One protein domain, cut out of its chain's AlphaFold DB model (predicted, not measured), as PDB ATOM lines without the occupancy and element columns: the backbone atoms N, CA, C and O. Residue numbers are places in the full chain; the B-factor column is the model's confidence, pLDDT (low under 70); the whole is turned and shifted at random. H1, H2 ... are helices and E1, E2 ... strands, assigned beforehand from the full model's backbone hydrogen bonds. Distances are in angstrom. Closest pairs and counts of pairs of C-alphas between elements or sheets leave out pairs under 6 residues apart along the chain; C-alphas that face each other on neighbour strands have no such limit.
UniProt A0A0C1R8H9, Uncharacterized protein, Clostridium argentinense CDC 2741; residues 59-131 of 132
ATOM      1  N   ARG A  59      24.467  -8.601 -39.408       96.56
ATOM      2  CA  ARG A  59      25.505  -7.634 -39.780       96.56
ATOM      3  C   ARG A  59      26.283  -8.123 -40.997       96.56
ATOM      4  O   ARG A  59      26.392  -9.330 -41.194       96.56
ATOM      5  N   ASP A  60      26.851  -7.175 -41.731       95.81
ATOM      6  CA  ASP A  60      27.796  -7.444 -42.808       95.81
ATOM      7  C   ASP A  60      29.173  -7.869 -42.262       95.81
ATOM      8  O   ASP A  60      29.428  -7.889 -41.052       95.81
ATOM      9  N   GLU A  61      30.094  -8.170 -43.176       95.38
ATOM     10  CA  GLU A  61      31.478  -8.561 -42.876       95.38
ATOM     11  C   GLU A  61      32.271  -7.485 -42.112       95.38
ATOM     12  O   GLU A  61      33.264  -7.790 -41.454       95.38
ATOM     13  N   LYS A  62      31.829  -6.222 -42.158       96.12
ATOM     14  CA  LYS A  62      32.434  -5.092 -41.437       96.12
ATOM     15  C   LYS A  62      31.776  -4.856 -40.074       96.12
ATOM     16  O   LYS A  62      32.108  -3.888 -39.388       96.12
ATOM     17  N   GLY A  63      30.835  -5.708 -39.670       95.50
ATOM     18  CA  GLY A  63      30.089  -5.572 -38.422       95.50
ATOM     19  C   GLY A  63      29.016  -4.480 -38.458       95.50
ATOM     20  O   GLY A  63      28.465  -4.125 -37.407       95.50
ATOM     21  N   VAL A  64      28.669  -3.945 -39.627       96.19
ATOM     22  CA  VAL A  64      27.618  -2.937 -39.795       96.19
ATOM     23  C   VAL A  64      26.270  -3.630 -39.938       96.19
ATOM     24  O   VAL A  64      26.123  -4.648 -40.602       96.19
ATOM     25  N   ARG A  65      25.252  -3.101 -39.260       95.69
ATOM     26  CA  ARG A  65      23.911  -3.692 -39.264       95.69
ATOM     27  C   ARG A  65      23.255  -3.546 -40.638       95.69
ATOM     28  O   ARG A  65      23.149  -2.428 -41.130       95.69
ATOM     29  N   GLU A  66      22.717  -4.642 -41.171       96.25
ATOM     30  CA  GLU A  66      22.037  -4.645 -42.479       96.25
ATOM     31  C   GLU A  66      20.508  -4.711 -42.370       96.25
ATOM     32  O   GLU A  66      19.792  -4.279 -43.271       96.25
ATOM     33  N   CYS A  67      19.976  -5.220 -41.255       97.00
ATOM     34  CA  CYS A  67      18.535  -5.404 -41.081       97.00
ATOM     35  C   CYS A  67      17.908  -4.356 -40.153       97.00
ATOM     36  O   CYS A  67      18.259  -4.257 -38.969       97.00
ATOM     37  N   PHE A  68      16.901  -3.632 -40.648       96.38
ATOM     38  CA  PHE A  68      16.196  -2.578 -39.909       96.38
ATOM     39  C   PHE A  68      14.688  -2.791 -39.899       96.38
ATOM     40  O   PHE A  68      14.107  -3.262 -40.867       96.38
ATOM     41  N   SER A  69      14.046  -2.429 -38.788       95.31
ATOM     42  CA  SER A  69      12.589  -2.474 -38.680       95.31
ATOM     43  C   SER A  69      11.975  -1.148 -39.113       95.31
ATOM     44  O   SER A  69      12.291  -0.105 -38.529       95.31
ATOM     45  N   VAL A  70      11.063  -1.217 -40.079       94.50
ATOM     46  CA  VAL A  70      10.210  -0.117 -40.542       94.50
ATOM     47  C   VAL A  70       8.741  -0.449 -40.288       94.50
ATOM     48  O   VAL A  70       8.369  -1.616 -40.168       94.50
ATOM     49  N   LYS A  71       7.894   0.578 -40.186       90.44
ATOM     50  CA  LYS A  71       6.445   0.384 -40.065       90.44
ATOM     51  C   LYS A  71       5.849  -0.059 -41.406       90.44
ATOM     52  O   LYS A  71       6.224   0.471 -42.455       90.44
ATOM     53  N   SER A  72       4.901  -0.982 -41.339       88.44
ATOM     54  CA  SER A  72       4.031  -1.438 -42.423       88.44
ATOM     55  C   SER A  72       2.574  -1.462 -41.947       88.44
ATOM     56  O   SER A  72       2.302  -1.324 -40.752       88.44
ATOM     57  N   ASP A  73       1.639  -1.672 -42.872       86.62
ATOM     58  CA  ASP A  73       0.196  -1.671 -42.582       86.62
ATOM     59  C   ASP A  73      -0.215  -2.775 -41.594       86.62
ATOM     60  O   ASP A  73      -1.160  -2.624 -40.824       86.62
ATOM     61  N   THR A  74       0.539  -3.876 -41.566       86.81
ATOM     62  CA  THR A  74       0.308  -5.037 -40.697       86.81
ATOM     63  C   THR A  74       1.229  -5.081 -39.473       86.81
ATOM     64  O   THR A  74       1.186  -6.040 -38.698       86.81
ATOM     65  N   GLY A  75       2.060  -4.052 -39.260       87.38
ATOM     66  CA  GLY A  75       2.934  -3.941 -38.094       87.38
ATOM     67  C   GLY A  75       4.354  -3.499 -38.432       87.38
ATOM     68  O   GLY A  75       4.578  -2.406 -38.942       87.38
ATOM     69  N   ASN A  76       5.334  -4.317 -38.052       89.88
ATOM     70  CA  ASN A  76       6.747  -4.038 -38.285       89.88
ATOM     71  C   ASN A  76       7.278  -4.979 -39.364       89.88
ATOM     72  O   ASN A  76       7.211  -6.197 -39.205       89.88
ATOM     73  N   LEU A  77       7.867  -4.406 -40.410       93.25
ATOM     74  CA  LEU A  77       8.590  -5.119 -41.455       93.25
ATOM     75  C   LEU A  77      10.094  -4.999 -41.199       93.25
ATOM     76  O   LEU A  77      10.585  -3.911 -40.893       93.25
ATOM     77  N   TYR A  78      10.824  -6.105 -41.317       95.50
ATOM     78  CA  TYR A  78      12.284  -6.086 -41.322       95.50
ATOM     79  C   TYR A  78      12.801  -6.016 -42.753       95.50
ATOM     80  O   TYR A  78      12.497  -6.880 -43.568       95.50
ATOM     81  N   VAL A  79      13.602  -4.995 -43.027       96.56
ATOM     82  CA  VAL A  79      14.219  -4.727 -44.324       96.56
ATOM     83  C   VAL A  79      15.710  -5.001 -44.210       96.56
ATOM     84  O   VAL A  79      16.386  -4.361 -43.402       96.56
ATOM     85  N   ASN A  80      16.218  -5.920 -45.032       96.88
ATOM     86  CA  ASN A  80      17.648  -6.052 -45.299       96.88
ATOM     87  C   ASN A  80      18.027  -5.025 -46.378       96.88
ATOM     88  O   ASN A  80      17.568  -5.130 -47.516       96.88
ATOM     89  N   ILE A  81      18.827  -4.020 -46.018       96.81
ATOM     90  CA  ILE A  81      19.149  -2.892 -46.907       96.81
ATOM     91  C   ILE A  81      20.049  -3.277 -48.081       96.81
ATOM     92  O   ILE A  81      20.016  -2.595 -49.101       96.81
ATOM     93  N   SER A  82      20.825  -4.349 -47.945       95.56
ATOM     94  CA  SER A  82      21.740  -4.824 -48.983       95.56
ATOM     95  C   SER A  82      21.020  -5.686 -50.019       95.56
ATOM     96  O   SER A  82      21.414  -5.710 -51.181       95.56
ATOM     97  N   ASN A  83      19.928  -6.352 -49.619       95.94
ATOM     98  CA  ASN A  83      19.219  -7.323 -50.459       95.94
ATOM     99  C   ASN A  83      17.840  -6.858 -50.953       95.94
ATOM    100  O   ASN A  83      17.276  -7.489 -51.851       95.94
ATOM    101  N   THR A  84      17.254  -5.808 -50.368       96.56
ATOM    102  CA  THR A  84      15.930  -5.339 -50.800       96.56
ATOM    103  C   THR A  84      15.963  -4.802 -52.231       96.56
ATOM    104  O   THR A  84      16.888  -4.100 -52.640       96.56
ATOM    105  N   LYS A  85      14.918  -5.125 -52.996       97.31
ATOM    106  CA  LYS A  85      14.684  -4.597 -54.349       97.31
ATOM    107  C   LYS A  85      13.665  -3.455 -54.354       97.31
ATOM    108  O   LYS A  85      13.440  -2.849 -55.398       97.31
ATOM    109  N   ASP A  86      13.059  -3.163 -53.203       96.44
ATOM    110  CA  ASP A  86      12.082  -2.092 -53.059       96.44
ATOM    111  C   ASP A  86      12.768  -0.792 -52.613       96.44
ATOM    112  O   ASP A  86      13.380  -0.683 -51.547       96.44
ATOM    113  N   LYS A  87      12.647   0.240 -53.447       96.69
ATOM    114  CA  LYS A  87      13.195   1.566 -53.164       96.69
ATOM    115  C   LYS A  87      12.438   2.276 -52.039       96.69
ATOM    116  O   LYS A  87      13.037   3.106 -51.349       96.69
ATOM    117  N   GLU A  88      11.157   1.979 -51.838       95.62
ATOM    118  CA  GLU A  88      10.368   2.552 -50.745       95.62
ATOM    119  C   GLU A  88      10.824   2.024 -49.385       95.62
ATOM    120  O   GLU A  88      10.932   2.799 -48.430       95.62
ATOM    121  N   ASP A  89      11.211   0.754 -49.301       95.62
ATOM    122  CA  ASP A  89      11.831   0.191 -48.101       95.62
ATOM    123  C   ASP A  89      13.112   0.945 -47.722       95.62
ATOM    124  O   ASP A  89      13.276   1.382 -46.576       95.62
ATOM    125  N   LEU A  90      13.989   1.197 -48.699       97.19
ATOM    126  CA  LEU A  90      15.212   1.977 -48.484       97.19
ATOM    127  C   LEU A  90      14.914   3.414 -48.032       97.19
ATOM    128  O   LEU A  90      15.606   3.943 -47.157       97.19
ATOM    129  N   LYS A  91      13.874   4.057 -48.581       97.06
ATOM    130  CA  LYS A  91      13.440   5.396 -48.146       97.06
ATOM    131  C   LYS A  91      12.954   5.390 -46.698       97.06
ATOM    132  O   LYS A  91      13.361   6.266 -45.930       97.06
ATOM    133  N   LYS A  92      12.139   4.407 -46.303       96.31
ATOM    134  CA  LYS A  92      11.643   4.265 -44.922       96.31
ATOM    135  C   LYS A  92      12.795   4.074 -43.934       96.31
ATOM    136  O   LYS A  92      12.853   4.772 -42.918       96.31
ATOM    137  N   VAL A  93      13.748   3.190 -44.251       96.75
ATOM    138  CA  VAL A  93      14.945   2.979 -43.417       96.75
ATOM    139  C   VAL A  93      15.776   4.261 -43.334       96.75
ATOM    140  O   VAL A  93      16.153   4.678 -42.236       96.75
ATOM    141  N   ARG A  94      16.004   4.946 -44.461       97.12
ATOM    142  CA  ARG A  94      16.739   6.220 -44.491       97.12
ATOM    143  C   ARG A  94      16.096   7.263 -43.583       97.12
ATOM    144  O   ARG A  94      16.785   7.830 -42.742       97.12
ATOM    145  N   GLN A  95      14.789   7.489 -43.696       96.69
ATOM    146  CA  GLN A  95      14.073   8.453 -42.852       96.69
ATOM    147  C   GLN A  95      14.227   8.134 -41.358       96.69
ATOM    148  O   GLN A  95      14.504   9.028 -40.549       96.69
ATOM    149  N   GLN A  96      14.095   6.857 -40.987       95.50
ATOM    150  CA  GLN A  96      14.279   6.400 -39.611       95.50
ATOM    151  C   GLN A  96      15.702   6.681 -39.103       95.50
ATOM    152  O   GLN A  96      15.862   7.215 -38.001       95.50
ATOM    153  N   LEU A  97      16.728   6.339 -39.887       96.00
ATOM    154  CA  LEU A  97      18.130   6.552 -39.523       96.00
ATOM    155  C   LEU A  97      18.477   8.039 -39.443       96.00
ATOM    156  O   LEU A  97      19.059   8.465 -38.450       96.00
ATOM    157  N   SER A  98      18.038   8.855 -40.402       97.12
ATOM    158  CA  SER A  98      18.256  10.305 -40.379       97.12
ATOM    159  C   SER A  98      17.607  10.972 -39.162       97.12
ATOM    160  O   SER A  98      18.165  11.913 -38.595       97.12
ATOM    161  N   LYS A  99      16.439  10.495 -38.710       96.50
ATOM    162  CA  LYS A  99      15.819  10.981 -37.466       96.50
ATOM    163  C   LYS A  99      16.663  10.622 -36.240       96.50
ATOM    164  O   LYS A  99      16.881  11.484 -35.393       96.50
ATOM    165  N   LYS A 100      17.153   9.380 -36.155       95.62
ATOM    166  CA  LYS A 100      18.033   8.937 -35.058       95.62
ATOM    167  C   LYS A 100      19.342   9.721 -35.035       95.62
ATOM    168  O   LYS A 100      19.729  10.190 -33.975       95.62
ATOM    169  N   TYR A 101      19.960   9.923 -36.195       97.31
ATOM    170  CA  TYR A 101      21.196  10.689 -36.342       97.31
ATOM    171  C   TYR A 101      21.050  12.126 -35.825       97.31
ATOM    172  O   TYR A 101      21.841  12.572 -35.003       97.31
ATOM    173  N   ARG A 102      19.971  12.826 -36.208       97.69
ATOM    174  CA  ARG A 102      19.673  14.166 -35.669       97.69
ATOM    175  C   ARG A 102      19.480  14.161 -34.153       97.69
ATOM    176  O   ARG A 102      19.974  15.054 -33.476       97.69
ATOM    177  N   GLY A 103      18.775  13.161 -33.621       97.50
ATOM    178  CA  GLY A 103      18.596  12.999 -32.177       97.50
ATOM    179  C   GLY A 103      19.922  12.800 -31.439       97.50
ATOM    180  O   GLY A 103      20.155  13.461 -30.434       97.50
ATOM    181  N   LEU A 104      20.806  11.952 -31.974       97.69
ATOM    182  CA  LEU A 104      22.148  11.729 -31.431       97.69
ATOM    183  C   LEU A 104      22.982  13.013 -31.450       97.69
ATOM    184  O   LEU A 104      23.534  13.373 -30.418       97.69
ATOM    185  N   ASN A 105      22.990  13.755 -32.560       97.81
ATOM    186  CA  ASN A 105      23.705  15.034 -32.642       97.81
ATOM    187  C   ASN A 105      23.158  16.083 -31.665       97.81
ATOM    188  O   ASN A 105      23.920  16.872 -31.119       97.81
ATOM    189  N   ASN A 106      21.847  16.095 -31.414       97.38
ATOM    190  CA  ASN A 106      21.275  16.973 -30.395       97.38
ATOM    191  C   ASN A 106      21.731  16.587 -28.984       97.38
ATOM    192  O   ASN A 106      21.967  17.475 -28.171       97.38
ATOM    193  N   SER A 107      21.854  15.291 -28.690       96.88
ATOM    194  CA  SER A 107      22.415  14.829 -27.419       96.88
ATOM    195  C   SER A 107      23.903  15.156 -27.295       96.88
ATOM    196  O   SER A 107      24.306  15.596 -26.226       96.88
ATOM    197  N   LEU A 108      24.690  15.015 -28.369       97.44
ATOM    198  CA  LEU A 108      26.100  15.425 -28.387       97.44
ATOM    199  C   LEU A 108      26.242  16.915 -28.077       97.44
ATOM    200  O   LEU A 108      26.926  17.263 -27.132       97.44
ATOM    201  N   ARG A 109      25.457  17.777 -28.734       95.50
ATOM    202  CA  ARG A 109      25.480  19.220 -28.449       95.50
ATOM    203  C   ARG A 109      25.212  19.546 -26.977       95.50
ATOM    204  O   ARG A 109      25.783  20.483 -26.443       95.50
ATOM    205  N   LYS A 110      24.326  18.795 -26.312       94.06
ATOM    206  CA  LYS A 110      24.072  18.981 -24.872       94.06
ATOM    207  C   LYS A 110      25.293  18.628 -24.024       94.06
ATOM    208  O   LYS A 110      25.494  19.263 -22.995       94.06
ATOM    209  N   ILE A 111      26.058  17.618 -24.433       95.94
ATOM    210  CA  ILE A 111      27.320  17.246 -23.791       95.94
ATOM    211  C   ILE A 111      28.346  18.354 -24.027       95.94
ATOM    212  O   ILE A 111      28.850  18.884 -23.048       95.94
ATOM    213  N   ASP A 112      28.541  18.786 -25.276       94.94
ATOM    214  CA  ASP A 112      29.504  19.840 -25.630       94.94
ATOM    215  C   ASP A 112      29.243  21.129 -24.831       94.94
ATOM    216  O   ASP A 112      30.145  21.707 -24.233       94.94
ATOM    217  N   ILE A 113      27.976  21.553 -24.749       92.75
ATOM    218  CA  ILE A 113      27.563  22.710 -23.942       92.75
ATOM    219  C   ILE A 113      27.918  22.501 -22.466       92.75
ATOM    220  O   ILE A 113      28.389  23.417 -21.794       92.75
ATOM    221  N   ARG A 114      27.680  21.296 -21.936       92.75
ATOM    222  CA  ARG A 114      27.986  20.986 -20.540       92.75
ATOM    223  C   ARG A 114      29.489  21.016 -20.270       92.75
ATOM    224  O   ARG A 114      29.868  21.498 -19.208       92.75
ATOM    225  N   GLU A 115      30.310  20.538 -21.196       95.94
ATOM    226  CA  GLU A 115      31.772  20.623 -21.109       95.94
ATOM    227  C   GLU A 115      32.233  22.082 -21.105       95.94
ATOM    228  O   GLU A 115      32.941  22.481 -20.187       95.94
ATOM    229  N   GLN A 116      31.713  22.921 -22.009       94.31
ATOM    230  CA  GLN A 116      32.025  24.357 -22.038       94.31
ATOM    231  C   GLN A 116      31.691  25.067 -20.716       94.31
ATOM    232  O   GLN A 116      32.462  25.910 -20.260       94.31
ATOM    233  N   ILE A 117      30.568  24.719 -20.073       91.75
ATOM    234  CA  ILE A 117      30.216  25.257 -18.747       91.75
ATOM    235  C   ILE A 117      31.235  24.831 -17.687       91.75
ATOM    236  O   ILE A 117      31.637  25.636 -16.849       91.75
ATOM    237  N   LEU A 118      31.618  23.552 -17.679       92.12
ATOM    238  CA  LEU A 118      32.542  23.008 -16.681       92.12
ATOM    239  C   LEU A 118      33.965  23.545 -16.856       92.12
ATOM    240  O   LEU A 118      34.647  23.779 -15.861       92.12
ATOM    241  N   ASP A 119      34.362  23.808 -18.097       95.44
ATOM    242  CA  ASP A 119      35.633  24.438 -18.449       95.44
ATOM    243  C   ASP A 119      35.630  25.957 -18.196       95.44
ATOM    244  O   ASP A 119      36.641  26.625 -18.415       95.44
ATOM    245  N   GLY A 120      34.499  26.524 -17.754       91.75
ATOM    246  CA  GLY A 120      34.338  27.956 -17.499       91.75
ATOM    247  C   GLY A 120      34.335  28.818 -18.763       91.75
ATOM    248  O   GLY A 120      34.551  30.023 -18.677       91.75
ATOM    249  N   GLN A 121      34.114  28.216 -19.936       90.31
ATOM    250  CA  GLN A 121      34.086  28.913 -21.227       90.31
ATOM    251  C   GLN A 121      32.777  29.678 -21.449       90.31
ATOM    252  O   GLN A 121      32.766  30.655 -22.193       90.31
ATOM    253  N   ILE A 122      31.689  29.217 -20.825       87.06
ATOM    254  CA  ILE A 122      30.369  29.857 -20.831       87.06
ATOM    255  C   ILE A 122      29.707  29.692 -19.464       87.06
ATOM    256  O   ILE A 122      29.900  28.677 -18.789       87.06
ATOM    257  N   THR A 123      28.893  30.656 -19.052       84.44
ATOM    258  CA  THR A 123      28.102  30.534 -17.818       84.44
ATOM    259  C   THR A 123      26.723  29.930 -18.092       84.44
ATOM    260  O   THR A 123      26.226  29.903 -19.220       84.44
ATOM    261  N   MET A 124      26.068  29.422 -17.041       76.94
ATOM    262  CA  MET A 124      24.680  28.946 -17.150       76.94
ATOM    263  C   MET A 124      23.708  30.073 -17.530       76.94
ATOM    264  O   MET A 124      22.709  29.809 -18.192       76.94
ATOM    265  N   GLU A 125      24.010  31.308 -17.132       77.69
ATOM    266  CA  GLU A 125      23.198  32.500 -17.399       77.69
ATOM    267  C   GLU A 125      23.274  32.896 -18.885       77.69
ATOM    268  O   GLU A 125      22.239  33.035 -19.534       77.69
ATOM    269  N   GLU A 126      24.477  32.917 -19.471       76.69
ATOM    270  CA  GLU A 126      24.706  33.194 -20.905       76.69
ATOM    271  C   GLU A 126      24.030  32.180 -21.845       76.69
ATOM    272  O   GLU A 126      23.735  32.473 -23.008       76.69
ATOM    273  N   LEU A 127      23.804  30.955 -21.366       75.44
ATOM    274  CA  LEU A 127      23.073  29.918 -22.093       75.44
ATOM    275  C   LEU A 127      21.565  30.142 -22.091       75.44
ATOM    276  O   LEU A 127      20.912  29.830 -23.088       75.44
ATOM    277  N   MET A 128      21.017  30.630 -20.978       73.38
ATOM    278  CA  MET A 128      19.584  30.874 -20.842       73.38
ATOM    279  C   MET A 128      19.139  32.055 -21.710       73.38
ATOM    280  O   MET A 128      18.101  31.947 -22.353       73.38
ATOM    281  N   GLU A 129      19.956  33.105 -21.834       71.62
ATOM    282  CA  GLU A 129      19.668  34.255 -22.711       71.62
ATOM    283  C   GLU A 129      19.668  33.911 -24.210       71.62
ATOM    284  O   GLU A 129      18.972  34.547 -24.993       71.62
ATOM    285  N   LYS A 130      20.426  32.894 -24.643       65.81
ATOM    286  CA  LYS A 130      20.491  32.471 -26.060       65.81
ATOM    287  C   LYS A 130      19.366  31.518 -26.480       65.81
ATOM    288  O   LYS A 130      19.312  31.133 -27.650       65.81
ATOM    289  N   ALA A 131      18.554  31.053 -25.534       62.59
ATOM    290  CA  ALA A 131      17.481  30.090 -25.775       62.59
ATOM    291  C   ALA A 131      16.095  30.741 -25.960       62.59
ATOM    292  O   ALA A 131      15.159  30.023 -26.325       62.59
TER     293      ALA A 131
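Overview. This is residues 59 to 131 of the 132 residues of an uncharacterized protein of Clostridium argentinense CDC 2741 (UniProt A0A0C1R8H9). A small two-stranded hairpin, E1 and E2, packs across the first part of one long, straight helix, H1, and the short helix H2 folds back at the other end of that helix. H1 makes the long axis, and its residues 98 to 112 stand free between the two ends. The printed part has 73 residues, with two named strands and two named helices in the order E1, E2, H1, H2; the sheet, in the order E1 - E2, is antiparallel and the class is mixed, helices and strands. The whole is extended, with a radius of gyration of the C-alphas of 19.1 A, and its elongated outline spans 52 by 31 by 18 A.

Along the chain. Strand E1 is residues 67 to 72, 15.1 A from first to last C-alpha, and begins at C-alpha 67 at (18.535, -5.404, -41.081). Strand E2 is residues 75 to 80, 16.5 A long. Helix H1 is residues 87 to 118 and is 46.5 A long, from C-alpha 87 at (13.195, 1.566, -53.164) to C-alpha 118 at (32.542, 23.008, -16.681). Helix H2 is residues 124 to 129, 9.2 A long, and ends at C-alpha 129 at (19.668, 34.255, -22.711).

Arrangement. E1 and E2 form a hairpin of antiparallel neighbours, with 146 degrees between their N-to-C directions. N 70 and O 77 are 2.9 A apart and N 77 and O 70 are 2.8 A apart, both within hydrogen-bond range. The closest C-alphas of E1 and H1 are those of Val 70 and Val 93, 6.3 A apart. The closest C-alphas of E2 and H1 are those of Val 79 and Asp 89, 6.6 A apart. H1 and H2 are close but not clearly touching, with the C-alphas of Ile 117 and Met 124 closest at 6.8 A. Their lines stand at a steep tilt of 57 degrees, and they run opposite ways. H2 is apart from both E1 and E2. In H1 and H2 every O i to N i+4 pair is within hydrogen-bond range.

Size, cuts and confidence. The two C-alphas farthest apart are those of Lys 85 and Glu 125, at 53.0 A. The printed part has no cut from residue 59 to residue 131. The links E1 to E2 and H1 to H2 are tight, the link E2 to H1 is short, and no link is long. The mean pLDDT of the printed part is 92.3, that of H2 is 75, and residues 130 to 131 are under 70.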